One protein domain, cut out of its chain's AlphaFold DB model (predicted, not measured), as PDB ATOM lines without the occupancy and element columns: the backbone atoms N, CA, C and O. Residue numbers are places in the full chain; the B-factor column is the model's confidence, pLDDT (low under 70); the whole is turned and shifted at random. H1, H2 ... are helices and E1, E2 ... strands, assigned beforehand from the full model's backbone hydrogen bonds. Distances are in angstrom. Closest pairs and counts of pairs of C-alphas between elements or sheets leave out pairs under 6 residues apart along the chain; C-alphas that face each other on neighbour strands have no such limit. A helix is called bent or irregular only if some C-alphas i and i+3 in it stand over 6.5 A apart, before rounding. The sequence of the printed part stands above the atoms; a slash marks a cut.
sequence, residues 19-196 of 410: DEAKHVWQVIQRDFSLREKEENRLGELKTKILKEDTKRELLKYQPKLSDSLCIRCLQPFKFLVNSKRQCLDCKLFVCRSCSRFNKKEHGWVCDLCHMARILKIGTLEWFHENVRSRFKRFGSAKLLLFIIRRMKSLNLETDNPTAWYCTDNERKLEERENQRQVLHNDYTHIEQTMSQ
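What this domain is: This is residues 19 to 196 of the 410 residues of the protein "Melanophilin Exophilin-3" of Triplophysa tibetana (UniProt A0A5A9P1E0). One long helix, H1, makes most of the length of a loose rod; at its far end lie a looped head, residues 60 to 98, and the small hairpin E1 and E2. From there H2, H3 and H4 lead back toward the beginning of H1, and H5 and H6 return toward the head with few contacts. The printed part has 178 residues, mostly helix, with six named helices and two named strands in the order H1, E1, E2, H2, H3, H4, H5, H6; the sheet E1 - E2 is antiparallel. The radius of gyration of the C-alphas is 22.8 A and the spans are 72 by 32 by 31 A.

How they stand to each other: H1, residues 19 to 59, touches H4, residues 139 to 154, with its residues 21 to 32 alone, at a steep tilt of 47 degrees, opposite ways; the closest C-alphas, of Ile 28 and Ser 140, are 5.6 A apart. With residues 42 to 52 alone H1 touches H2, residues 111 to 122, opposite ways at a shallow tilt of 33 degrees, only just short of steep; the closest C-alphas, of Ile 49 and Leu 112, are 6.4 A apart. In the hairpin of E1, residues 99 to 102, and E2, residues 107 to 110, N 100 and O 109 are within hydrogen-bond range at 2.8 A. H3, residues 125 to 134, touches no helix. H5, residues 162 to 181, is close to H4 but not clearly touching, the closest C-alphas, of Ile 148 and Cys 166, 7.2 A apart. H6, residues 183 to 195, is close to H1 but not clearly touching, at Leu 50 and Ile 190, whose C-alphas are 7.7 A apart. Every O i to N i+4 pair is within hydrogen-bond range in H1, H2 and H3, against 10 of 12 in H4, 15 of 16 in H5 and 7 of 9 in H6.

Where its parts are: H1 begins at C-alpha 19, (-35.823, 23.171, -3.580), and spans 60.7 A from first to last C-alpha; H5 spans 30.3 A. H4 and H5 are irregular: C-alphas 142 and 145, and C-alphas 178 and 181, are each 7.0 A apart. H6 ends at C-alpha 195, (-48.232, -1.591, -48.477).

The domain as a whole: The C-alphas of Phe 79 and Leu 156, the two farthest apart, are 72.7 A apart. The printed part has no cut, and the link from H1 to E1 is long, with 39 residues. The pLDDT is under 70 in residues 60 to 66, 79 to 81 and 153 to 196.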
ATOM      1  N   ASP A  19     -34.377  23.299  -3.376       88.00
ATOM      2  CA  ASP A  19     -35.823  23.171  -3.580       88.00
ATOM      3  C   ASP A  19     -36.196  23.223  -5.068       88.00
ATOM      4  O   ASP A  19     -36.982  22.398  -5.545       88.00
ATOM      5  N   GLU A  20     -35.584  24.126  -5.839       90.31
ATOM      6  CA  GLU A  20     -35.783  24.177  -7.291       90.31
ATOM      7  C   GLU A  20     -35.242  22.918  -7.972       90.31
ATOM      8  O   GLU A  20     -35.914  22.339  -8.827       90.31
ATOM      9  N   ALA A  21     -34.057  22.442  -7.580       87.75
ATOM     10  CA  ALA A  21     -33.490  21.205  -8.106       87.75
ATOM     11  C   ALA A  21     -34.404  20.005  -7.807       87.75
ATOM     12  O   ALA A  21     -34.598  19.146  -8.674       87.75
ATOM     13  N   LYS A  22     -35.007  19.955  -6.611       86.19
ATOM     14  CA  LYS A  22     -35.962  18.910  -6.209       86.19
ATOM     15  C   LYS A  22     -37.240  18.983  -7.035       86.19
ATOM     16  O   LYS A  22     -37.751  17.948  -7.464       86.19
ATOM     17  N   HIS A  23     -37.728  20.184  -7.319       90.06
ATOM     18  CA  HIS A  23     -38.874  20.369  -8.199       90.06
ATOM     19  C   HIS A  23     -38.567  19.929  -9.640       90.06
ATOM     20  O   HIS A  23     -39.321  19.156 -10.234       90.06
ATOM     21  N   VAL A  24     -37.420  20.340 -10.191       90.69
ATOM     22  CA  VAL A  24     -36.960  19.924 -11.526       90.69
ATOM     23  C   VAL A  24     -36.826  18.402 -11.610       90.69
ATOM     24  O   VAL A  24     -37.261  17.808 -12.596       90.69
ATOM     25  N   TRP A  25     -36.302  17.749 -10.568       86.31
ATOM     26  CA  TRP A  25     -36.247  16.289 -10.482       86.31
ATOM     27  C   TRP A  25     -37.631  15.642 -10.634       86.31
ATOM     28  O   TRP A  25     -37.796  14.735 -11.448       86.31
ATOM     29  N   GLN A  26     -38.647  16.142  -9.927       88.38
ATOM     30  CA  GLN A  26     -40.017  15.626 -10.033       88.38
ATOM     31  C   GLN A  26     -40.605  15.809 -11.442       88.38
ATOM     32  O   GLN A  26     -41.325  14.939 -11.938       88.38
ATOM     33  N   VAL A  27     -40.304  16.926 -12.114       94.00
ATOM     34  CA  VAL A  27     -40.707  17.153 -13.515       94.00
ATOM     35  C   VAL A  27     -40.037  16.132 -14.436       94.00
ATOM     36  O   VAL A  27     -40.718  15.527 -15.265       94.00
ATOM     37  N   ILE A  28     -38.732  15.905 -14.261       88.25
ATOM     38  CA  ILE A  28     -37.968  14.911 -15.021       88.25
ATOM     39  C   ILE A  28     -38.576  13.520 -14.818       88.25
ATOM     40  O   ILE A  28     -38.859  12.843 -15.801       88.25
ATOM     41  N   GLN A  29     -38.855  13.113 -13.576       86.31
ATOM     42  CA  GLN A  29     -39.482  11.821 -13.287       86.31
ATOM     43  C   GLN A  29     -40.806  11.643 -14.042       86.31
ATOM     44  O   GLN A  29     -41.006  10.617 -14.693       86.31
ATOM     45  N   ARG A  30     -41.683  12.656 -14.031       92.69
ATOM     46  CA  ARG A  30     -42.952  12.608 -14.775       92.69
ATOM     47  C   ARG A  30     -42.746  12.501 -16.287       92.69
ATOM     48  O   ARG A  30     -43.459  11.728 -16.922       92.69
ATOM     49  N   ASP A  31     -41.789  13.231 -16.865       92.88
ATOM     50  CA  ASP A  31     -41.461  13.135 -18.298       92.88
ATOM     51  C   ASP A  31     -40.949  11.733 -18.670       92.88
ATOM     52  O   ASP A  31     -41.408  11.159 -19.656       92.88
ATOM     53  N   PHE A  32     -40.079  11.132 -17.853       87.56
ATOM     54  CA  PHE A  32     -39.619   9.755 -18.065       87.56
ATOM     55  C   PHE A  32     -40.771   8.748 -17.996       87.56
ATOM     56  O   PHE A  32     -40.916   7.932 -18.906       87.56
ATOM     57  N   SER A  33     -41.635   8.842 -16.980       87.94
ATOM     58  CA  SER A  33     -42.811   7.971 -16.871       87.94
ATOM     59  C   SER A  33     -43.782   8.140 -18.044       87.94
ATOM     60  O   SER A  33     -44.372   7.162 -18.495       87.94
ATOM     61  N   LEU A  34     -43.965   9.361 -18.556       94.50
ATOM     62  CA  LEU A  34     -44.802   9.615 -19.733       94.50
ATOM     63  C   LEU A  34     -44.216   8.974 -20.994       94.50
ATOM     64  O   LEU A  34     -44.945   8.320 -21.738       94.50
ATOM     65  N   ARG A  35     -42.905   9.115 -21.216       90.50
ATOM     66  CA  ARG A  35     -42.216   8.499 -22.360       90.50
ATOM     67  C   ARG A  35     -42.273   6.979 -22.308       90.50
ATOM     68  O   ARG A  35     -42.558   6.361 -23.322       90.50
ATOM     69  N   GLU A  36     -42.047   6.388 -21.139       87.94
ATOM     70  CA  GLU A  36     -42.135   4.936 -20.957       87.94
ATOM     71  C   GLU A  36     -43.552   4.414 -21.225       87.94
ATOM     72  O   GLU A  36     -43.722   3.418 -21.924       87.94
ATOM     73  N   LYS A  37     -44.588   5.112 -20.740       92.81
ATOM     74  CA  LYS A  37     -45.983   4.762 -21.050       92.81
ATOM     75  C   LYS A  37     -46.265   4.806 -22.549       92.81
ATOM     76  O   LYS A  37     -46.929   3.905 -23.055       92.81
ATOM     77  N   GLU A  38     -45.767   5.819 -23.255       93.12
ATOM     78  CA  GLU A  38     -45.965   5.930 -24.702       93.12
ATOM     79  C   GLU A  38     -45.193   4.856 -25.478       93.12
ATOM     80  O   GLU A  38     -45.756   4.221 -26.369       93.12
ATOM     81  N   GLU A  39     -43.943   4.580 -25.103       88.50
ATOM     82  CA  GLU A  39     -43.156   3.483 -25.676       88.50
ATOM     83  C   GLU A  39     -43.853   2.132 -25.482       88.50
ATOM     84  O   GLU A  39     -43.978   1.369 -26.440       88.50
ATOM     85  N   ASN A  40     -44.375   1.857 -24.283       93.19
ATOM     86  CA  ASN A  40     -45.127   0.635 -24.002       93.19
ATOM     87  C   ASN A  40     -46.413   0.565 -24.833       93.19
ATOM     88  O   ASN A  40     -46.691  -0.457 -25.459       93.19
ATOM     89  N   ARG A  41     -47.173   1.664 -24.912       95.88
ATOM     90  CA  ARG A  41     -48.410   1.739 -25.703       95.88
ATOM     91  C   ARG A  41     -48.156   1.466 -27.191       95.88
ATOM     92  O   ARG A  41     -48.903   0.709 -27.814       95.88
ATOM     93  N   LEU A  42     -47.113   2.070 -27.769       93.31
ATOM     94  CA  LEU A  42     -46.709   1.838 -29.161       93.31
ATOM     95  C   LEU A  42     -46.131   0.431 -29.357       93.31
ATOM     96  O   LEU A  42     -46.412  -0.208 -30.373       93.31
ATOM     97  N   GLY A  43     -45.378  -0.078 -28.380       91.81
ATOM     98  CA  GLY A  43     -44.831  -1.433 -28.366       91.81
ATOM     99  C   GLY A  43     -45.924  -2.498 -28.400       91.81
ATOM    100  O   GLY A  43     -45.915  -3.359 -29.277       91.81
ATOM    101  N   GLU A  44     -46.932  -2.394 -27.532       94.00
ATOM    102  CA  GLU A  44     -48.095  -3.285 -27.541       94.00
ATOM    103  C   GLU A  44     -48.841  -3.249 -28.876       94.00
ATOM    104  O   GLU A  44     -49.263  -4.291 -29.388       94.00
ATOM    105  N   LEU A  45     -49.010  -2.053 -29.450       93.56
ATOM    106  CA  LEU A  45     -49.651  -1.882 -30.748       93.56
ATOM    107  C   LEU A  45     -48.846  -2.581 -31.855       93.56
ATOM    108  O   LEU A  45     -49.424  -3.328 -32.645       93.56
ATOM    109  N   LYS A  46     -47.517  -2.418 -31.863       91.88
ATOM    110  CA  LYS A  46     -46.601  -3.108 -32.784       91.88
ATOM    111  C   LYS A  46     -46.693  -4.628 -32.628       91.88
ATOM    112  O   LYS A  46     -46.842  -5.333 -33.622       91.88
ATOM    113  N   THR A  47     -46.678  -5.147 -31.401       92.88
ATOM    114  CA  THR A  47     -46.810  -6.588 -31.140       92.88
ATOM    115  C   THR A  47     -48.154  -7.138 -31.615       92.88
ATOM    116  O   THR A  47     -48.193  -8.213 -32.214       92.88
ATOM    117  N   LYS A  48     -49.262  -6.419 -31.385       92.00
ATOM    118  CA  LYS A  48     -50.592  -6.801 -31.894       92.00
ATOM    119  C   LYS A  48     -50.604  -6.862 -33.421       92.00
ATOM    120  O   LYS A  48     -51.135  -7.818 -33.980       92.00
ATOM    121  N   ILE A  49     -49.973  -5.885 -34.078       92.94
ATOM    122  CA  ILE A  49     -49.848  -5.846 -35.538       92.94
ATOM    123  C   ILE A  49     -49.074  -7.057 -36.066       92.94
ATOM    124  O   ILE A  49     -49.576  -7.772 -36.932       92.94
ATOM    125  N   LEU A  50     -47.903  -7.332 -35.491       89.62
ATOM    126  CA  LEU A  50     -47.046  -8.444 -35.901       89.62
ATOM    127  C   LEU A  50     -47.735  -9.807 -35.748       89.62
ATOM    128  O   LEU A  50     -47.681 -10.622 -36.665       89.62
ATOM    129  N   LYS A  51     -48.441 -10.047 -34.634       88.88
ATOM    130  CA  LYS A  51     -49.179 -11.306 -34.405       88.88
ATOM    131  C   LYS A  51     -50.233 -11.571 -35.485       88.88
ATOM    132  O   LYS A  51     -50.362 -12.689 -35.981       88.88
ATOM    133  N   GLU A  52     -50.987 -10.544 -35.854       88.31
ATOM    134  CA  GLU A  52     -52.013 -10.629 -36.898       88.31
ATOM    135  C   GLU A  52     -51.420 -10.761 -38.309       88.31
ATOM    136  O   GLU A  52     -52.047 -11.355 -39.188       88.31
ATOM    137  N   ASP A  53     -50.216 -10.245 -38.551       85.31
ATOM    138  CA  ASP A  53     -49.503 -10.468 -39.812       85.31
ATOM    139  C   ASP A  53     -48.969 -11.893 -39.930       85.31
ATOM    140  O   ASP A  53     -49.167 -12.522 -40.968       85.31
ATOM    141  N   THR A  54     -48.403 -12.458 -38.859       86.00
ATOM    142  CA  THR A  54     -48.033 -13.882 -38.833       86.00
ATOM    143  C   THR A  54     -49.246 -14.763 -39.130       86.00
ATOM    144  O   THR A  54     -49.164 -15.676 -39.950       86.00
ATOM    145  N   LYS A  55     -50.407 -14.446 -38.538       83.50
ATOM    146  CA  LYS A  55     -51.672 -15.132 -38.843       83.50
ATOM    147  C   LYS A  55     -52.017 -15.064 -40.333       83.50
ATOM    148  O   LYS A  55     -52.454 -16.065 -40.893       83.50
ATOM    149  N   ARG A  56     -51.813 -13.921 -40.996       80.81
ATOM    150  CA  ARG A  56     -52.057 -13.807 -42.443       80.81
ATOM    151  C   ARG A  56     -51.091 -14.620 -43.286       80.81
ATOM    152  O   ARG A  56     -51.543 -15.241 -44.244       80.81
ATOM    153  N   GLU A  57     -49.802 -14.623 -42.960       79.81
ATOM    154  CA  GLU A  57     -48.818 -15.395 -43.729       79.81
ATOM    155  C   GLU A  57     -49.130 -16.897 -43.689       79.81
ATOM    156  O   GLU A  57     -49.019 -17.569 -44.712       79.81
ATOM    157  N   LEU A  58     -49.648 -17.414 -42.570       78.62
ATOM    158  CA  LEU A  58     -50.117 -18.803 -42.486       78.62
ATOM    159  C   LEU A  58     -51.331 -19.086 -43.392       78.62
ATOM    160  O   LEU A  58     -51.462 -20.180 -43.938       78.62
ATOM    161  N   LEU A  59     -52.211 -18.101 -43.588       73.94
ATOM    162  CA  LEU A  59     -53.434 -18.234 -44.397       73.94
ATOM    163  C   LEU A  59     -53.199 -18.042 -45.902       73.94
ATOM    164  O   LEU A  59     -54.051 -18.401 -46.716       73.94
ATOM    165  N   LYS A  60     -52.040 -17.507 -46.289       67.25
ATOM    166  CA  LYS A  60     -51.651 -17.226 -47.679       67.25
ATOM    167  C   LYS A  60     -51.680 -18.457 -48.588       67.25
ATOM    168  O   LYS A  60     -51.915 -18.328 -49.786       67.25
ATOM    169  N   TYR A  61     -51.496 -19.646 -48.020       62.12
ATOM    170  CA  TYR A  61     -51.497 -20.916 -48.748       62.12
ATOM    171  C   TYR A  61     -52.904 -21.448 -49.079       62.12
ATOM    172  O   TYR A  61     -53.023 -22.500 -49.701       62.12
ATOM    173  N   GLN A  62     -53.975 -20.746 -48.688       65.12
ATOM    174  CA  GLN A  62     -55.364 -21.180 -48.893       65.12
ATOM    175  C   GLN A  62     -56.232 -20.064 -49.518       65.12
ATOM    176  O   GLN A  62     -57.150 -19.545 -48.878       65.12
ATOM    177  N   PRO A  63     -55.987 -19.686 -50.788       61.72
ATOM    178  CA  PRO A  63     -56.625 -18.530 -51.428       61.72
ATOM    179  C   PRO A  63     -58.158 -18.629 -51.496       61.72
ATOM    180  O   PRO A  63     -58.843 -17.619 -51.332       61.72
ATOM    181  N   LYS A  64     -58.713 -19.843 -51.632       63.66
ATOM    182  CA  LYS A  64     -60.168 -20.083 -51.695       63.66
ATOM    183  C   LYS A  64     -60.913 -19.750 -50.393       63.66
ATOM    184  O   LYS A  64     -62.114 -19.513 -50.434       63.66
ATOM    185  N   LEU A  65     -60.221 -19.705 -49.249       65.38
ATOM    186  CA  LEU A  65     -60.825 -19.357 -47.957       65.38
ATOM    187  C   LEU A  65     -61.014 -17.840 -47.784       65.38
ATOM    188  O   LEU A  65     -61.866 -17.407 -47.014       65.38
ATOM    189  N   SER A  66     -60.240 -17.022 -48.505       66.25
ATOM    190  CA  SER A  66     -60.244 -15.562 -48.334       66.25
ATOM    191  C   SER A  66     -61.485 -14.864 -48.907       66.25
ATOM    192  O   SER A  66     -61.823 -13.758 -48.483       66.25
ATOM    193  N   ASP A  67     -62.193 -15.515 -49.833       75.56
ATOM    194  CA  ASP A  67     -63.367 -14.932 -50.488       75.56
ATOM    195  C   ASP A  67     -64.676 -15.157 -49.730       75.56
ATOM    196  O   ASP A  67     -65.593 -14.334 -49.850       75.56
ATOM    197  N   SER A  68     -64.759 -16.230 -48.939       83.06
ATOM    198  CA  SER A  68     -65.945 -16.614 -48.166       83.06
ATOM    199  C   SER A  68     -65.858 -16.242 -46.683       83.06
ATOM    200  O   SER A  68     -66.894 -16.164 -46.017       83.06
ATOM    201  N   LEU A  69     -64.654 -15.971 -46.167       87.00
ATOM    202  CA  LEU A  69     -64.401 -15.683 -44.756       87.00
ATOM    203  C   LEU A  69     -63.819 -14.280 -44.549       87.00
ATOM    204  O   LEU A  69     -63.040 -13.767 -45.351       87.00
ATOM    205  N   CYS A  70     -64.129 -13.672 -43.406       90.25
ATOM    206  CA  CYS A  70     -63.441 -12.469 -42.948       90.25
ATOM    207  C   CYS A  70     -61.971 -12.781 -42.644       90.25
ATOM    208  O   CYS A  70     -61.693 -13.592 -41.766       90.25
ATOM    209  N   ILE A  71     -61.019 -12.067 -43.256       87.50
ATOM    210  CA  ILE A  71     -59.584 -12.343 -43.044       87.50
ATOM    211  C   ILE A  71     -59.102 -12.100 -41.599       87.50
ATOM    212  O   ILE A  71     -58.008 -12.511 -41.226       87.50
ATOM    213  N   ARG A  72     -59.903 -11.412 -40.774       89.88
ATOM    214  CA  ARG A  72     -59.576 -11.094 -39.374       89.88
ATOM    215  C   ARG A  72     -60.102 -12.135 -38.408       89.88
ATOM    216  O   ARG A  72     -59.320 -12.810 -37.748       89.88
ATOM    217  N   CYS A  73     -61.419 -12.291 -38.335       90.94
ATOM    218  CA  CYS A  73     -62.049 -13.217 -37.395       90.94
ATOM    219  C   CYS A  73     -62.250 -14.631 -37.959       90.94
ATOM    220  O   CYS A  73     -62.663 -15.512 -37.214       90.94
ATOM    221  N   LEU A  74     -61.973 -14.849 -39.251       88.19
ATOM    222  CA  LEU A  74     -62.179 -16.115 -39.972       88.19
ATOM    223  C   LEU A  74     -63.630 -16.614 -39.960       88.19
ATOM    224  O   LEU A  74     -63.897 -17.765 -40.285       88.19
ATOM    225  N   GLN A  75     -64.579 -15.740 -39.621       89.56
ATOM    226  CA  GLN A  75     -65.998 -16.062 -39.663       89.56
ATOM    227  C   GLN A  75     -66.540 -15.939 -41.092       89.56
ATOM    228  O   GLN A  75     -66.161 -14.992 -41.796       89.56
ATOM    229  N   PRO A  76     -67.449 -16.838 -41.513       88.75
ATOM    230  CA  PRO A  76     -68.107 -16.746 -42.810       88.75
ATOM    231  C   PRO A  76     -68.883 -15.443 -42.985       88.75
ATOM    232  O   PRO A  76     -69.555 -14.965 -42.062       88.75
ATOM    233  N   PHE A  77     -68.835 -14.882 -44.193       87.69
ATOM    234  CA  PHE A  77     -69.737 -13.801 -44.569       87.69
ATOM    235  C   PHE A  77     -71.168 -14.340 -44.649       87.69
ATOM    236  O   PHE A  77     -71.434 -15.354 -45.289       87.69
ATOM    237  N   LYS A  78     -72.102 -13.651 -43.992       80.19
ATOM    238  CA  LYS A  78     -73.538 -13.956 -44.027       80.19
ATOM    239  C   LYS A  78     -74.242 -12.749 -44.628       80.19
ATOM    240  O   LYS A  78     -73.992 -11.634 -44.173       80.19
ATOM    241  N   PHE A  79     -75.117 -12.976 -45.607       65.06
ATOM    242  CA  PHE A  79     -75.743 -11.933 -46.432       65.06
ATOM    243  C   PHE A  79     -76.407 -10.800 -45.621       65.06
ATOM    244  O   PHE A  79     -76.341  -9.651 -46.042       65.06
ATOM    245  N   LEU A  80     -76.959 -11.089 -44.433       64.19
ATOM    246  CA  LEU A  80     -77.708 -10.103 -43.634       64.19
ATOM    247  C   LEU A  80     -76.969  -9.567 -42.394       64.19
ATOM    248  O   LEU A  80     -77.122  -8.401 -42.049       64.19
ATOM    249  N   VAL A  81     -76.141 -10.379 -41.729       68.88
ATOM    250  CA  VAL A  81     -75.506  -9.995 -40.446       68.88
ATOM    251  C   VAL A  81     -74.023  -9.649 -40.614       68.88
ATOM    252  O   VAL A  81     -73.493  -8.775 -39.933       68.88
ATOM    253  N   ASN A  82     -73.348 -10.289 -41.573       70.12
ATOM    254  CA  ASN A  82     -71.908 -10.171 -41.798       70.12
ATOM    255  C   ASN A  82     -71.629  -9.777 -43.251       70.12
ATOM    256  O   ASN A  82     -70.988 -10.521 -43.994       70.12
ATOM    257  N   SER A  83     -72.114  -8.594 -43.643       82.50
ATOM    258  CA  SER A  83     -71.870  -8.022 -44.969       82.50
ATOM    259  C   SER A  83     -70.368  -7.925 -45.260       82.50
ATOM    260  O   SER A  83     -69.605  -7.414 -44.430       82.50
ATOM    261  N   LYS A  84     -69.966  -8.363 -46.453       89.94
ATOM    262  CA  LYS A  84     -68.590  -8.312 -46.954       89.94
ATOM    263  C   LYS A  84     -68.180  -6.860 -47.242       89.94
ATOM    264  O   LYS A  84     -68.907  -6.133 -47.911       89.94
ATOM    265  N   ARG A  85     -67.021  -6.428 -46.736       92.81
ATOM    266  CA  ARG A  85     -66.433  -5.093 -46.976       92.81
ATOM    267  C   ARG A  85     -64.985  -5.236 -47.405       92.81
ATOM    268  O   ARG A  85     -64.270  -6.059 -46.841       92.81
ATOM    269  N   GLN A  86     -64.538  -4.433 -48.363       93.31
ATOM    270  CA  GLN A  86     -63.143  -4.436 -48.799       93.31
ATOM    271  C   GLN A  86     -62.351  -3.339 -48.084       93.31
ATOM    272  O   GLN A  86     -62.782  -2.188 -48.043       93.31
ATOM    273  N   CYS A  87     -61.200  -3.698 -47.513       94.94
ATOM    274  CA  CYS A  87     -60.296  -2.736 -46.887       94.94
ATOM    275  C   CYS A  87     -59.623  -1.845 -47.943       94.94
ATOM    276  O   CYS A  87     -59.076  -2.360 -48.918       94.94
ATOM    277  N   LEU A  88     -59.581  -0.529 -47.723       95.88
ATOM    278  CA  LEU A  88     -58.894   0.420 -48.604       95.88
ATOM    279  C   LEU A  88     -57.381   0.176 -48.682       95.88
ATOM    280  O   LEU A  88     -56.816   0.334 -49.760       95.88
ATOM    281  N   ASP A  89     -56.757  -0.248 -47.582       93.62
ATOM    282  CA  ASP A  89     -55.302  -0.416 -47.497       93.62
ATOM    283  C   ASP A  89     -54.856  -1.756 -48.082       93.62
ATOM    284  O   ASP A  89     -54.244  -1.814 -49.144       93.62
ATOM    285  N   CYS A  90     -55.214  -2.861 -47.426       90.00
ATOM    286  CA  CYS A  90     -54.731  -4.185 -47.820       90.00
ATOM    287  C   CYS A  90     -55.573  -4.878 -48.900       90.00
ATOM    288  O   CYS A  90     -55.236  -5.986 -49.298       90.00
ATOM    289  N   LYS A  91     -56.691  -4.281 -49.340       90.38
ATOM    290  CA  LYS A  91     -57.625  -4.829 -50.348       90.38
ATOM    291  C   LYS A  91     -58.286  -6.173 -50.002       90.38
ATOM    292  O   LYS A  91     -59.039  -6.700 -50.816       90.38
ATOM    293  N   LEU A  92     -58.075  -6.693 -48.792       88.88
ATOM    294  CA  LEU A  92     -58.686  -7.931 -48.297       88.88
ATOM    295  C   LEU A  92     -60.099  -7.686 -47.753       88.88
ATOM    296  O   LEU A  92     -60.439  -6.574 -47.329       88.88
ATOM    297  N   PHE A  93     -60.906  -8.747 -47.729       91.31
ATOM    298  CA  PHE A  93     -62.287  -8.687 -47.270       91.31
ATOM    299  C   PHE A  93     -62.432  -8.918 -45.763       91.31
ATOM    300  O   PHE A  93     -61.827  -9.814 -45.171       91.31
ATOM    301  N   VAL A  94     -63.279  -8.102 -45.140       92.75
ATOM    302  CA  VAL A  94     -63.539  -8.085 -43.698       92.75
ATOM    303  C   VAL A  94     -65.024  -7.917 -43.401       92.75
ATOM    304  O   VAL A  94     -65.779  -7.381 -44.212       92.75
ATOM    305  N   CYS A  95     -65.458  -8.404 -42.236       93.56
ATOM    306  CA  CYS A  95     -66.833  -8.242 -41.771       93.56
ATOM    307  C   CYS A  95     -67.053  -6.856 -41.143       93.56
ATOM    308  O   CYS A  95     -66.119  -6.063 -40.960       93.56
ATOM    309  N   ARG A  96     -68.306  -6.573 -40.768       92.62
ATOM    310  CA  ARG A  96     -68.684  -5.307 -40.135       92.62
ATOM    311  C   ARG A  96     -67.919  -5.025 -38.843       92.62
ATOM    312  O   ARG A  96     -67.459  -3.904 -38.673       92.62
ATOM    313  N   SER A  97     -67.754  -6.029 -37.987       93.75
ATOM    314  CA  SER A  97     -67.099  -5.886 -36.680       93.75
ATOM    315  C   SER A  97     -65.576  -5.769 -36.758       93.75
ATOM    316  O   SER A  97     -64.963  -5.359 -35.783       93.75
ATOM    317  N   CYS A  98     -64.972  -6.121 -37.898       94.50
ATOM    318  CA  CYS A  98     -63.524  -6.058 -38.119       94.50
ATOM    319  C   CYS A  98     -63.102  -4.874 -39.009       94.50
ATOM    320  O   CYS A  98     -62.009  -4.880 -39.595       94.50
ATOM    321  N   SER A  99     -64.003  -3.910 -39.215       95.06
ATOM    322  CA  SER A  99     -63.797  -2.767 -40.101       95.06
ATOM    323  C   SER A  99     -64.386  -1.481 -39.546       95.06
ATOM    324  O   SER A  99     -65.413  -1.468 -38.871       95.06
ATOM    325  N   ARG A 100     -63.748  -0.368 -39.901       95.81
ATOM    326  CA  ARG A 100     -64.151   0.990 -39.543       95.81
ATOM    327  C   ARG A 100     -64.292   1.825 -40.802       95.81
ATOM    328  O   ARG A 100     -63.501   1.681 -41.733       95.81
ATOM    329  N   PHE A 101     -65.302   2.685 -40.843       95.94
ATOM    330  CA  PHE A 101     -65.484   3.599 -41.964       95.94
ATOM    331  C   PHE A 101     -64.577   4.817 -41.790       95.94
ATOM    332  O   PHE A 101     -64.652   5.516 -40.778       95.94
ATOM    333  N   ASN A 102     -63.733   5.085 -42.781       94.25
ATOM    334  CA  ASN A 102     -62.949   6.302 -42.862       94.25
ATOM    335  C   ASN A 102     -63.763   7.373 -43.597       94.25
ATOM    336  O   ASN A 102     -63.969   7.292 -44.808       94.25
ATOM    337  N   LYS A 103     -64.190   8.403 -42.858       93.94
ATOM    338  CA  LYS A 103     -64.969   9.516 -43.414       93.94
ATOM    339  C   LYS A 103     -64.195  10.330 -44.451       93.94
ATOM    340  O   LYS A 103     -64.827  10.821 -45.370       93.94
ATOM    341  N   LYS A 104     -62.869  10.470 -44.328       93.75
ATOM    342  CA  LYS A 104     -62.057  11.305 -45.235       93.75
ATOM    343  C   LYS A 104     -61.846  10.658 -46.603       93.75
ATOM    344  O   LYS A 104     -61.871  11.344 -47.610       93.75
ATOM    345  N   GLU A 105     -61.642   9.343 -46.623       95.56
ATOM    346  CA  GLU A 105     -61.389   8.566 -47.850       95.56
ATOM    347  C   GLU A 105     -62.656   7.876 -48.386       95.56
ATOM    348  O   GLU A 105     -62.585   7.139 -49.364       95.56
ATOM    349  N   HIS A 106     -63.801   8.078 -47.726       95.19
ATOM    350  CA  HIS A 106     -65.096   7.472 -48.061       95.19
ATOM    351  C   HIS A 106     -65.031   5.951 -48.289       95.19
ATOM    352  O   HIS A 106     -65.577   5.421 -49.255       95.19
ATOM    353  N   GLY A 107     -64.394   5.214 -47.377       95.12
ATOM    354  CA  GLY A 107     -64.306   3.759 -47.500       95.12
ATOM    355  C   GLY A 107     -63.956   3.036 -46.209       95.12
ATOM    356  O   GLY A 107     -63.756   3.641 -45.157       95.12
ATOM    357  N   TRP A 108     -63.925   1.706 -46.275       97.06
ATOM    358  CA  TRP A 108     -63.723   0.843 -45.112       97.06
ATOM    359  C   TRP A 108     -62.249   0.506 -44.914       97.06
ATOM    360  O   TRP A 108     -61.554   0.135 -45.852       97.06
ATOM    361  N   VAL A 109     -61.777   0.560 -43.675       97.19
ATOM    362  CA  VAL A 109     -60.426   0.145 -43.282       97.19
ATOM    363  C   VAL A 109     -60.560  -0.950 -42.233       97.19
ATOM    364  O   VAL A 109     -61.343  -0.820 -41.294       97.19
ATOM    365  N   CYS A 110     -59.838  -2.060 -42.388       95.38
ATOM    366  CA  CYS A 110     -59.851  -3.115 -41.377       95.38
ATOM    367  C   CYS A 110     -59.130  -2.672 -40.098       95.38
ATOM    368  O   CYS A 110     -58.216  -1.848 -40.164       95.38
ATOM    369  N   ASP A 111     -59.489  -3.251 -38.950       94.94
ATOM    370  CA  ASP A 111     -58.924  -2.824 -37.662       94.94
ATOM    371  C   ASP A 111     -57.396  -2.892 -37.625       94.94
ATOM    372  O   ASP A 111     -56.766  -2.003 -37.059       94.94
ATOM    373  N   LEU A 112     -56.781  -3.878 -38.286       93.81
ATOM    374  CA  LEU A 112     -55.323  -3.942 -38.314       93.81
ATOM    375  C   LEU A 112     -54.691  -2.803 -39.110       93.81
ATOM    376  O   LEU A 112     -53.727  -2.203 -38.652       93.81
ATOM    377  N   CYS A 113     -55.218  -2.497 -40.296       94.56
ATOM    378  CA  CYS A 113     -54.696  -1.393 -41.099       94.56
ATOM    379  C   CYS A 113     -54.937  -0.053 -40.391       94.56
ATOM    380  O   CYS A 113     -54.074   0.819 -40.400       94.56
ATOM    381  N   HIS A 114     -56.055   0.078 -39.676       95.38
ATOM    382  CA  HIS A 114     -56.305   1.218 -38.805       95.38
ATOM    383  C   HIS A 114     -55.270   1.315 -37.667       95.38
ATOM    384  O   HIS A 114     -54.695   2.381 -37.456       95.38
ATOM    385  N   MET A 115     -54.972   0.211 -36.972       93.94
ATOM    386  CA  MET A 115     -53.905   0.159 -35.963       93.94
ATOM    387  C   MET A 115     -52.532   0.493 -36.557       93.94
ATOM    388  O   MET A 115     -51.776   1.237 -35.940       93.94
ATOM    389  N   ALA A 116     -52.227   0.008 -37.761       94.19
ATOM    390  CA  ALA A 116     -50.980   0.310 -38.459       94.19
ATOM    391  C   ALA A 116     -50.859   1.803 -38.797       94.19
ATOM    392  O   ALA A 116     -49.808   2.396 -38.562       94.19
ATOM    393  N   ARG A 117     -51.944   2.447 -39.251       94.12
ATOM    394  CA  ARG A 117     -51.990   3.907 -39.443       94.12
ATOM    395  C   ARG A 117     -51.760   4.655 -38.126       94.12
ATOM    396  O   ARG A 117     -50.987   5.607 -38.103       94.12
ATOM    397  N   ILE A 118     -52.382   4.214 -37.026       94.31
ATOM    398  CA  ILE A 118     -52.161   4.807 -35.695       94.31
ATOM    399  C   ILE A 118     -50.703   4.655 -35.261       94.31
ATOM    400  O   ILE A 118     -50.138   5.617 -34.757       94.31
ATOM    401  N   LEU A 119     -50.096   3.480 -35.454       93.81
ATOM    402  CA  LEU A 119     -48.691   3.250 -35.121       93.81
ATOM    403  C   LEU A 119     -47.789   4.189 -35.931       93.81
ATOM    404  O   LEU A 119     -46.984   4.895 -35.341       93.81
ATOM    405  N   LYS A 120     -47.988   4.262 -37.252       90.88
ATOM    406  CA  LYS A 120     -47.228   5.132 -38.162       90.88
ATOM    407  C   LYS A 120     -47.309   6.615 -37.794       90.88
ATOM    408  O   LYS A 120     -46.317   7.329 -37.872       90.88
ATOM    409  N   ILE A 121     -48.487   7.095 -37.396       91.62
ATOM    410  CA  ILE A 121     -48.655   8.487 -36.958       91.62
ATOM    411  C   ILE A 121     -48.067   8.679 -35.553       91.62
ATOM    412  O   ILE A 121     -47.380   9.664 -35.299       91.62
ATOM    413  N   GLY A 122     -48.334   7.741 -34.643       91.38
ATOM    414  CA  GLY A 122     -47.978   7.831 -33.228       91.38
ATOM    415  C   GLY A 122     -46.483   7.707 -32.944       91.38
ATOM    416  O   GLY A 122     -46.014   8.287 -31.975       91.38
ATOM    417  N   THR A 123     -45.716   7.019 -33.795       90.56
ATOM    418  CA  THR A 123     -44.251   6.954 -33.666       90.56
ATOM    419  C   THR A 123     -43.570   8.292 -33.930       90.56
ATOM    420  O   THR A 123     -42.427   8.457 -33.510       90.56
ATOM    421  N   LEU A 124     -44.240   9.235 -34.612       91.75
ATOM    422  CA  LEU A 124     -43.724  10.573 -34.920       91.75
ATOM    423  C   LEU A 124     -42.291  10.535 -35.486       91.75
ATOM    424  O   LEU A 124     -41.431  11.327 -35.096       91.75
ATOM    425  N   GLU A 125     -42.024   9.590 -36.392       86.31
ATOM    426  CA  GLU A 125     -40.663   9.270 -36.842       86.31
ATOM    427  C   GLU A 125     -39.926  10.500 -37.385       86.31
ATOM    428  O   GLU A 125     -38.817  10.791 -36.937       86.31
ATOM    429  N   TRP A 126     -40.595  11.292 -38.233       87.25
ATOM    430  CA  TRP A 126     -40.063  12.538 -38.797       87.25
ATOM    431  C   TRP A 126     -39.571  13.522 -37.720       87.25
ATOM    432  O   TRP A 126     -38.526  14.159 -37.868       87.25
ATOM    433  N   PHE A 127     -40.309  13.642 -36.612       89.75
ATOM    434  CA  PHE A 127     -39.984  14.553 -35.519       89.75
ATOM    435  C   PHE A 127     -38.792  14.014 -34.735       89.75
ATOM    436  O   PHE A 127     -37.811  14.726 -34.517       89.75
ATOM    437  N   HIS A 128     -38.850  12.741 -34.344       85.56
ATOM    438  CA  HIS A 128     -37.793  12.127 -33.553       85.56
ATOM    439  C   HIS A 128     -36.491  11.966 -34.332       85.56
ATOM    440  O   HIS A 128     -35.428  12.000 -33.722       85.56
ATOM    441  N   GLU A 129     -36.533  11.798 -35.650       86.31
ATOM    442  CA  GLU A 129     -35.347  11.783 -36.504       86.31
ATOM    443  C   GLU A 129     -34.686  13.160 -36.585       86.31
ATOM    444  O   GLU A 129     -33.489  13.277 -36.325       86.31
ATOM    445  N   ASN A 130     -35.463  14.225 -36.805       88.62
ATOM    446  CA  ASN A 130     -34.929  15.587 -36.797       88.62
ATOM    447  C   ASN A 130     -34.420  16.020 -35.406       88.62
ATOM    448  O   ASN A 130     -33.425  16.734 -35.297       88.62
ATOM    449  N   VAL A 131     -35.059  15.581 -34.317       85.75
ATOM    450  CA  VAL A 131     -34.530  15.815 -32.962       85.75
ATOM    451  C   VAL A 131     -33.210  15.066 -32.767       85.75
ATOM    452  O   VAL A 131     -32.260  15.647 -32.244       85.75
ATOM    453  N   ARG A 132     -33.124  13.805 -33.207       84.12
ATOM    454  CA  ARG A 132     -31.912  12.978 -33.088       84.12
ATOM    455  C   ARG A 132     -30.754  13.484 -33.946       84.12
ATOM    456  O   ARG A 132     -29.612  13.361 -33.517       84.12
ATOM    457  N   SER A 133     -31.024  14.068 -35.114       86.31
ATOM    458  CA  SER A 133     -29.973  14.631 -35.972       86.31
ATOM    459  C   SER A 133     -29.331  15.881 -35.367       86.31
ATOM    460  O   SER A 133     -28.158  16.150 -35.606       86.31
ATOM    461  N   ARG A 134     -30.079  16.627 -34.543       87.75
ATOM    462  CA  ARG A 134     -29.606  17.861 -33.895       87.75
ATOM    463  C   ARG A 134     -29.081  17.645 -32.479       87.75
ATOM    464  O   ARG A 134     -28.214  18.392 -32.029       87.75
ATOM    465  N   PHE A 135     -29.605  16.657 -31.757       83.81
ATOM    466  CA  PHE A 135     -29.293  16.441 -30.348       83.81
ATOM    467  C   PHE A 135     -29.008  14.970 -30.051       83.81
ATOM    468  O   PHE A 135     -29.822  14.091 -30.320       83.81
ATOM    469  N   LYS A 136     -27.884  14.707 -29.374       80.88
ATOM    470  CA  LYS A 136     -27.511  13.350 -28.933       80.88
ATOM    471  C   LYS A 136     -28.516  12.751 -27.936       80.88
ATOM    472  O   LYS A 136     -28.750  11.540 -27.935       80.88
ATOM    473  N   ARG A 137     -29.101  13.600 -27.082       76.94
ATOM    474  CA  ARG A 137     -30.055  13.243 -26.019       76.94
ATOM    475  C   ARG A 137     -31.198  14.252 -25.969       76.94
ATOM    476  O   ARG A 137     -30.996  15.427 -26.270       76.94
ATOM    477  N   PHE A 138     -32.379  13.800 -25.554       83.75
ATOM    478  CA  PHE A 138     -33.517  14.685 -25.306       83.75
ATOM    479  C   PHE A 138     -33.328  15.490 -24.010       83.75
ATOM    480  O   PHE A 138     -32.506  15.131 -23.166       83.75
ATOM    481  N   GLY A 139     -34.093  16.576 -23.856       84.88
ATOM    482  CA  GLY A 139     -33.925  17.563 -22.782       84.88
ATOM    483  C   GLY A 139     -33.779  16.949 -21.389       84.88
ATOM    484  O   GLY A 139     -32.731  17.103 -20.768       84.88
ATOM    485  N   SER A 140     -34.766  16.181 -20.926       86.44
ATOM    486  CA  SER A 140     -34.744  15.584 -19.582       86.44
ATOM    487  C   SER A 140     -33.580  14.610 -19.380       86.44
ATOM    488  O   SER A 140     -32.972  14.612 -18.315       86.44
ATOM    489  N   ALA A 141     -33.187  13.848 -20.408       84.75
ATOM    490  CA  ALA A 141     -31.999  12.990 -20.353       84.75
ATOM    491  C   ALA A 141     -30.685  13.783 -20.257       84.75
ATOM    492  O   ALA A 141     -29.714  13.300 -19.677       84.75
ATOM    493  N   LYS A 142     -30.639  15.003 -20.806       84.25
ATOM    494  CA  LYS A 142     -29.487  15.901 -20.650       84.25
ATOM    495  C   LYS A 142     -29.366  16.421 -19.211       84.25
ATOM    496  O   LYS A 142     -28.248  16.595 -18.736       84.25
ATOM    497  N   LEU A 143     -30.489  16.643 -18.528       85.12
ATOM    498  CA  LEU A 143     -30.536  17.145 -17.145       85.12
ATOM    499  C   LEU A 143     -30.368  16.046 -16.091       85.12
ATOM    500  O   LEU A 143     -29.867  16.319 -15.001       85.12
ATOM    501  N   LEU A 144     -30.780  14.819 -16.421       83.06
ATOM    502  CA  LEU A 144     -30.890  13.692 -15.498       83.06
ATOM    503  C   LEU A 144     -29.616  13.486 -14.666       83.06
ATOM    504  O   LEU A 144     -29.667  13.560 -13.444       83.06
ATOM    505  N   LEU A 145     -28.466  13.307 -15.323       76.75
ATOM    506  CA  LEU A 145     -27.195  13.010 -14.650       76.75
ATOM    507  C   LEU A 145     -26.756  14.124 -13.689       76.75
ATOM    508  O   LEU A 145     -26.224  13.843 -12.616       76.75
ATOM    509  N   PHE A 146     -26.985  15.389 -14.056       79.69
ATOM    510  CA  PHE A 146     -26.632  16.526 -13.207       79.69
ATOM    511  C   PHE A 146     -27.515  16.576 -11.958       79.69
ATOM    512  O   PHE A 146     -27.007  16.657 -10.841       79.69
ATOM    513  N   ILE A 147     -28.836  16.497 -12.145       82.81
ATOM    514  CA  ILE A 147     -29.795  16.567 -11.041       82.81
ATOM    515  C   ILE A 147     -29.624  15.360 -10.115       82.81
ATOM    516  O   ILE A 147     -29.602  15.548  -8.905       82.81
ATOM    517  N   ILE A 148     -29.388  14.154 -10.646       76.19
ATOM    518  CA  ILE A 148     -29.055  12.968  -9.841       76.19
ATOM    519  C   ILE A 148     -27.797  13.214  -9.008       76.19
ATOM    520  O   ILE A 148     -27.795  12.926  -7.815       76.19
ATOM    521  N   ARG A 149     -26.728  13.751  -9.610       77.69
ATOM    522  CA  ARG A 149     -25.475  14.026  -8.894       77.69
ATOM    523  C   ARG A 149     -25.694  15.014  -7.750       77.69
ATOM    524  O   ARG A 149     -25.221  14.758  -6.651       77.69
ATOM    525  N   ARG A 150     -26.462  16.082  -7.985       75.69
ATOM    526  CA  ARG A 150     -26.808  17.066  -6.950       75.69
ATOM    527  C   ARG A 150     -27.715  16.473  -5.868       75.69
ATOM    528  O   ARG A 150     -27.451  16.675  -4.693       75.69
ATOM    529  N   MET A 151     -28.720  15.680  -6.239       71.12
ATOM    530  CA  MET A 151     -29.603  14.988  -5.289       71.12
ATOM    531  C   MET A 151     -28.843  13.988  -4.413       71.12
ATOM    532  O   MET A 151     -29.135  13.892  -3.227       71.12
ATOM    533  N   LYS A 152     -27.851  13.281  -4.972       70.00
ATOM    534  CA  LYS A 152     -26.936  12.404  -4.219       70.00
ATOM    535  C   LYS A 152     -26.047  13.196  -3.254       70.00
ATOM    536  O   LYS A 152     -25.748  12.707  -2.178       70.00
ATOM    537  N   SER A 153     -25.640  14.412  -3.617       68.19
ATOM    538  CA  SER A 153     -24.897  15.301  -2.713       68.19
ATOM    539  C   SER A 153     -25.762  15.890  -1.590       68.19
ATOM    540  O   SER A 153     -25.217  16.261  -0.557       68.19
ATOM    541  N   LEU A 154     -27.085  15.968  -1.783       62.31
ATOM    542  CA  LEU A 154     -28.049  16.516  -0.818       62.31
ATOM    543  C   LEU A 154     -28.755  15.444   0.035       62.31
ATOM    544  O   LEU A 154     -29.396  15.797   1.021       62.31
ATOM    545  N   ASN A 155     -28.651  14.155  -0.314       56.88
ATOM    546  CA  ASN A 155     -29.220  13.039   0.448       56.88
ATOM    547  C   ASN A 155     -28.161  11.989   0.806       56.88
ATOM    548  O   ASN A 155     -27.646  11.281  -0.057       56.88
ATOM    549  N   LEU A 156     -27.932  11.893   2.117       48.12
ATOM    550  CA  LEU A 156     -27.349  10.801   2.896       48.12
ATOM    551  C   LEU A 156     -27.696   9.385   2.385       48.12
ATOM    552  O   LEU A 156     -28.718   9.182   1.735       48.12
ATOM    553  N   GLU A 157     -26.859   8.413   2.766       44.50
ATOM    554  CA  GLU A 157     -26.869   6.955   2.504       44.50
ATOM    555  C   GLU A 157     -28.162   6.171   2.828       44.50
ATOM    556  O   GLU A 157     -28.121   4.975   3.098       44.50
ATOM    557  N   THR A 158     -29.340   6.777   2.833       40.69
ATOM    558  CA  THR A 158     -30.558   6.075   3.241       40.69
ATOM    559  C   THR A 158     -31.169   5.293   2.084       40.69
ATOM    560  O   THR A 158     -31.440   5.869   1.028       40.69
ATOM    561  N   ASP A 159     -31.422   4.008   2.338       45.69
ATOM    562  CA  ASP A 159     -32.232   3.039   1.591       45.69
ATOM    563  C   ASP A 159     -33.508   3.643   0.971       45.69
ATOM    564  O   ASP A 159     -34.616   3.514   1.495       45.69
ATOM    565  N   ASN A 160     -33.369   4.344  -0.157       46.22
ATOM    566  CA  ASN A 160     -34.459   5.078  -0.794       46.22
ATOM    567  C   ASN A 160     -34.757   4.490  -2.189       46.22
ATOM    568  O   ASN A 160     -33.857   4.453  -3.037       46.22
ATOM    569  N   PRO A 161     -36.018   4.110  -2.494       50.25
ATOM    570  CA  PRO A 161     -36.443   3.578  -3.801       50.25
ATOM    571  C   PRO A 161     -36.134   4.491  -5.008       50.25
ATOM    572  O   PRO A 161     -36.197   4.060  -6.160       50.25
ATOM    573  N   THR A 162     -35.734   5.740  -4.764       51.41
ATOM    574  CA  THR A 162     -35.262   6.685  -5.788       51.41
ATOM    575  C   THR A 162     -33.912   6.277  -6.411       51.41
ATOM    576  O   THR A 162     -33.661   6.583  -7.577       51.41
ATOM    577  N   ALA A 163     -33.045   5.554  -5.689       49.28
ATOM    578  CA  ALA A 163     -31.743   5.105  -6.201       49.28
ATOM    579  C   ALA A 163     -31.869   3.997  -7.270       49.28
ATOM    580  O   ALA A 163     -31.154   4.014  -8.278       49.28
ATOM    581  N   TRP A 164     -32.835   3.086  -7.098       51.06
ATOM    582  CA  TRP A 164     -33.195   2.070  -8.095       51.06
ATOM    583  C   TRP A 164     -33.746   2.717  -9.375       51.06
ATOM    584  O   TRP A 164     -33.255   2.442 -10.468       51.06
ATOM    585  N   TYR A 165     -34.654   3.691  -9.244       51.78
ATOM    586  CA  TYR A 165     -35.179   4.452 -10.386       51.78
ATOM    587  C   TYR A 165     -34.096   5.228 -11.160       51.78
ATOM    588  O   TYR A 165     -34.174   5.343 -12.383       51.78
ATOM    589  N   CYS A 166     -33.077   5.763 -10.480       54.44
ATOM    590  CA  CYS A 166     -31.954   6.452 -11.128       54.44
ATOM    591  C   CYS A 166     -31.088   5.500 -11.967       54.44
ATOM    592  O   CYS A 166     -30.784   5.804 -13.118       54.44
ATOM    593  N   THR A 167     -30.721   4.346 -11.405       55.84
ATOM    594  CA  THR A 167     -29.846   3.363 -12.067       55.84
ATOM    595  C   THR A 167     -30.545   2.618 -13.200       55.84
ATOM    596  O   THR A 167     -29.928   2.363 -14.233       55.84
ATOM    597  N   ASP A 168     -31.842   2.330 -13.065       60.16
ATOM    598  CA  ASP A 168     -32.640   1.754 -14.149       60.16
ATOM    599  C   ASP A 168     -32.851   2.745 -15.297       60.16
ATOM    600  O   ASP A 168     -32.818   2.339 -16.457       60.16
ATOM    601  N   ASN A 169     -33.010   4.042 -15.012       57.38
ATOM    602  CA  ASN A 169     -33.122   5.061 -16.057       57.38
ATOM    603  C   ASN A 169     -31.794   5.302 -16.786       57.38
ATOM    604  O   ASN A 169     -31.812   5.476 -18.002       57.38
ATOM    605  N   GLU A 170     -30.657   5.279 -16.082       60.06
ATOM    606  CA  GLU A 170     -29.318   5.331 -16.693       60.06
ATOM    607  C   GLU A 170     -29.063   4.095 -17.574       60.06
ATOM    608  O   GLU A 170     -28.739   4.249 -18.753       60.06
ATOM    609  N   ARG A 171     -29.325   2.884 -17.056       61.47
ATOM    610  CA  ARG A 171     -29.179   1.619 -17.798       61.47
ATOM    611  C   ARG A 171     -30.097   1.568 -19.017       61.47
ATOM    612  O   ARG A 171     -29.629   1.278 -20.110       61.47
ATOM    613  N   LYS A 172     -31.379   1.932 -18.872       63.28
ATOM    614  CA  LYS A 172     -32.324   2.024 -20.000       63.28
ATOM    615  C   LYS A 172     -31.879   3.057 -21.032       63.28
ATOM    616  O   LYS A 172     -32.132   2.849 -22.212       63.28
ATOM    617  N   LEU A 173     -31.238   4.160 -20.641       61.66
ATOM    618  CA  LEU A 173     -30.722   5.148 -21.596       61.66
ATOM    619  C   LEU A 173     -29.560   4.595 -22.427       61.66
ATOM    620  O   LEU A 173     -29.540   4.814 -23.638       61.66
ATOM    621  N   GLU A 174     -28.632   3.874 -21.798       59.28
ATOM    622  CA  GLU A 174     -27.508   3.205 -22.470       59.28
ATOM    623  C   GLU A 174     -27.976   2.031 -23.340       59.28
ATOM    624  O   GLU A 174     -27.565   1.888 -24.491       59.28
ATOM    625  N   GLU A 175     -28.914   1.229 -22.842       61.47
ATOM    626  CA  GLU A 175     -29.496   0.089 -23.552       61.47
ATOM    627  C   GLU A 175     -30.337   0.550 -24.754       61.47
ATOM    628  O   GLU A 175     -30.233  -0.022 -25.841       61.47
ATOM    629  N   ARG A 176     -31.064   1.669 -24.620       60.62
ATOM    630  CA  ARG A 176     -31.721   2.364 -25.739       60.62
ATOM    631  C   ARG A 176     -30.724   3.005 -26.692       60.62
ATOM    632  O   ARG A 176     -31.033   3.092 -27.872       60.62
ATOM    633  N   GLU A 177     -29.565   3.482 -26.233       56.69
ATOM    634  CA  GLU A 177     -28.481   3.933 -27.117       56.69
ATOM    635  C   GLU A 177     -27.898   2.767 -27.934       56.69
ATOM    636  O   GLU A 177     -27.623   2.956 -29.116       56.69
ATOM    637  N   ASN A 178     -27.831   1.557 -27.374       47.62
ATOM    638  CA  ASN A 178     -27.338   0.357 -28.060       47.62
ATOM    639  C   ASN A 178     -28.391  -0.331 -28.953       47.62
ATOM    640  O   ASN A 178     -28.061  -0.826 -30.027       47.62
ATOM    641  N   GLN A 179     -29.677  -0.310 -28.586       52.88
ATOM    642  CA  GLN A 179     -30.779  -0.829 -29.419       52.88
ATOM    643  C   GLN A 179     -31.111   0.065 -30.634       52.88
ATOM    644  O   GLN A 179     -31.907  -0.329 -31.493       52.88
ATOM    645  N   ARG A 180     -30.461   1.236 -30.765       51.84
ATOM    646  CA  ARG A 180     -30.631   2.216 -31.864       51.84
ATOM    647  C   ARG A 180     -30.343   1.689 -33.273       51.84
ATOM    648  O   ARG A 180     -30.742   2.353 -34.222       51.84
ATOM    649  N   GLN A 181     -29.700   0.533 -33.437       45.66
ATOM    650  CA  GLN A 181     -29.460  -0.068 -34.759       45.66
ATOM    651  C   GLN A 181     -30.511  -1.107 -35.184       45.66
ATOM    652  O   GLN A 181     -30.605  -1.412 -36.368       45.66
ATOM    653  N   VAL A 182     -31.327  -1.632 -34.262       45.44
ATOM    654  CA  VAL A 182     -32.189  -2.801 -34.541       45.44
ATOM    655  C   VAL A 182     -33.634  -2.402 -34.880       45.44
ATOM    656  O   VAL A 182     -34.251  -2.989 -35.765       45.44
ATOM    657  N   LEU A 183     -34.170  -1.349 -34.253       47.97
ATOM    658  CA  LEU A 183     -35.581  -0.945 -34.398       47.97
ATOM    659  C   LEU A 183     -35.962  -0.357 -35.772       47.97
ATOM    660  O   LEU A 183     -37.137  -0.401 -36.137       47.97
ATOM    661  N   HIS A 184     -34.995   0.160 -36.537       49.00
ATOM    662  CA  HIS A 184     -35.242   0.739 -37.866       49.00
ATOM    663  C   HIS A 184     -35.574  -0.334 -38.927       49.00
ATOM    664  O   HIS A 184     -36.341  -0.080 -39.856       49.00
ATOM    665  N   ASN A 185     -35.092  -1.569 -38.744       45.78
ATOM    666  CA  ASN A 185     -35.356  -2.680 -39.668       45.78
ATOM    667  C   ASN A 185     -36.748  -3.309 -39.484       45.78
ATOM    668  O   ASN A 185     -37.345  -3.790 -40.443       45.78
ATOM    669  N   ASP A 186     -37.313  -3.271 -38.277       51.28
ATOM    670  CA  ASP A 186     -38.636  -3.857 -38.028       51.28
ATOM    671  C   ASP A 186     -39.786  -2.986 -38.546       51.28
ATOM    672  O   ASP A 186     -40.819  -3.496 -38.976       51.28
ATOM    673  N   TYR A 187     -39.643  -1.661 -38.451       52.03
ATOM    674  CA  TYR A 187     -40.681  -0.724 -38.884       52.03
ATOM    675  C   TYR A 187     -40.811  -0.711 -40.413       52.03
ATOM    676  O   TYR A 187     -41.920  -0.798 -40.940       52.03
ATOM    677  N   THR A 188     -39.677  -0.716 -41.117       53.72
ATOM    678  CA  THR A 188     -39.621  -0.814 -42.582       53.72
ATOM    679  C   THR A 188     -40.185  -2.144 -43.090       53.72
ATOM    680  O   THR A 188     -40.903  -2.153 -44.089       53.72
ATOM    681  N   HIS A 189     -39.967  -3.250 -42.368       55.47
ATOM    682  CA  HIS A 189     -40.582  -4.541 -42.686       55.47
ATOM    683  C   HIS A 189     -42.115  -4.507 -42.558       55.47
ATOM    684  O   HIS A 189     -42.806  -4.967 -43.465       55.47
ATOM    685  N   ILE A 190     -42.659  -3.920 -41.481       57.75
ATOM    686  CA  ILE A 190     -44.116  -3.773 -41.290       57.75
ATOM    687  C   ILE A 190     -44.720  -2.844 -42.358       57.75
ATOM    688  O   ILE A 190     -45.792  -3.126 -42.890       57.75
ATOM    689  N   GLU A 191     -44.054  -1.742 -42.713       54.88
ATOM    690  CA  GLU A 191     -44.527  -0.874 -43.799       54.88
ATOM    691  C   GLU A 191     -44.534  -1.591 -45.155       54.88
ATOM    692  O   GLU A 191     -45.500  -1.459 -45.910       54.88
ATOM    693  N   GLN A 192     -43.501  -2.378 -45.464       53.56
ATOM    694  CA  GLN A 192     -43.395  -3.118 -46.727       53.56
ATOM    695  C   GLN A 192     -44.409  -4.265 -46.832       53.56
ATOM    696  O   GLN A 192     -44.985  -4.467 -47.902       53.56
ATOM    697  N   THR A 193     -44.685  -4.992 -45.743       57.34
ATOM    698  CA  THR A 193     -45.716  -6.046 -45.735       57.34
ATOM    699  C   THR A 193     -47.132  -5.483 -45.828       57.34
ATOM    700  O   THR A 193     -47.996  -6.109 -46.441       57.34
ATOM    701  N   MET A 194     -47.389  -4.300 -45.266       55.78
ATOM    702  CA  MET A 194     -48.725  -3.691 -45.272       55.78
ATOM    703  C   MET A 194     -49.060  -2.934 -46.561       55.78
ATOM    704  O   MET A 194     -50.240  -2.812 -46.894       55.78
ATOM    705  N   SER A 195     -48.054  -2.413 -47.269       45.91
ATOM    706  CA  SER A 195     -48.232  -1.591 -48.477       45.91
ATOM    707  C   SER A 195     -48.230  -2.381 -49.789       45.91
ATOM    708  O   SER A 195     -48.698  -1.859 -50.801       45.91
ATOM    709  N   GLN A 196     -47.768  -3.638 -49.805       47.00
ATOM    710  CA  GLN A 196     -47.882  -4.495 -50.987       47.00
ATOM    711  C   GLN A 196     -49.182  -5.314 -50.964       47.00
ATOM    712  O   GLN A 196     -49.281  -6.282 -50.206       47.00
TER     713      GLN A 196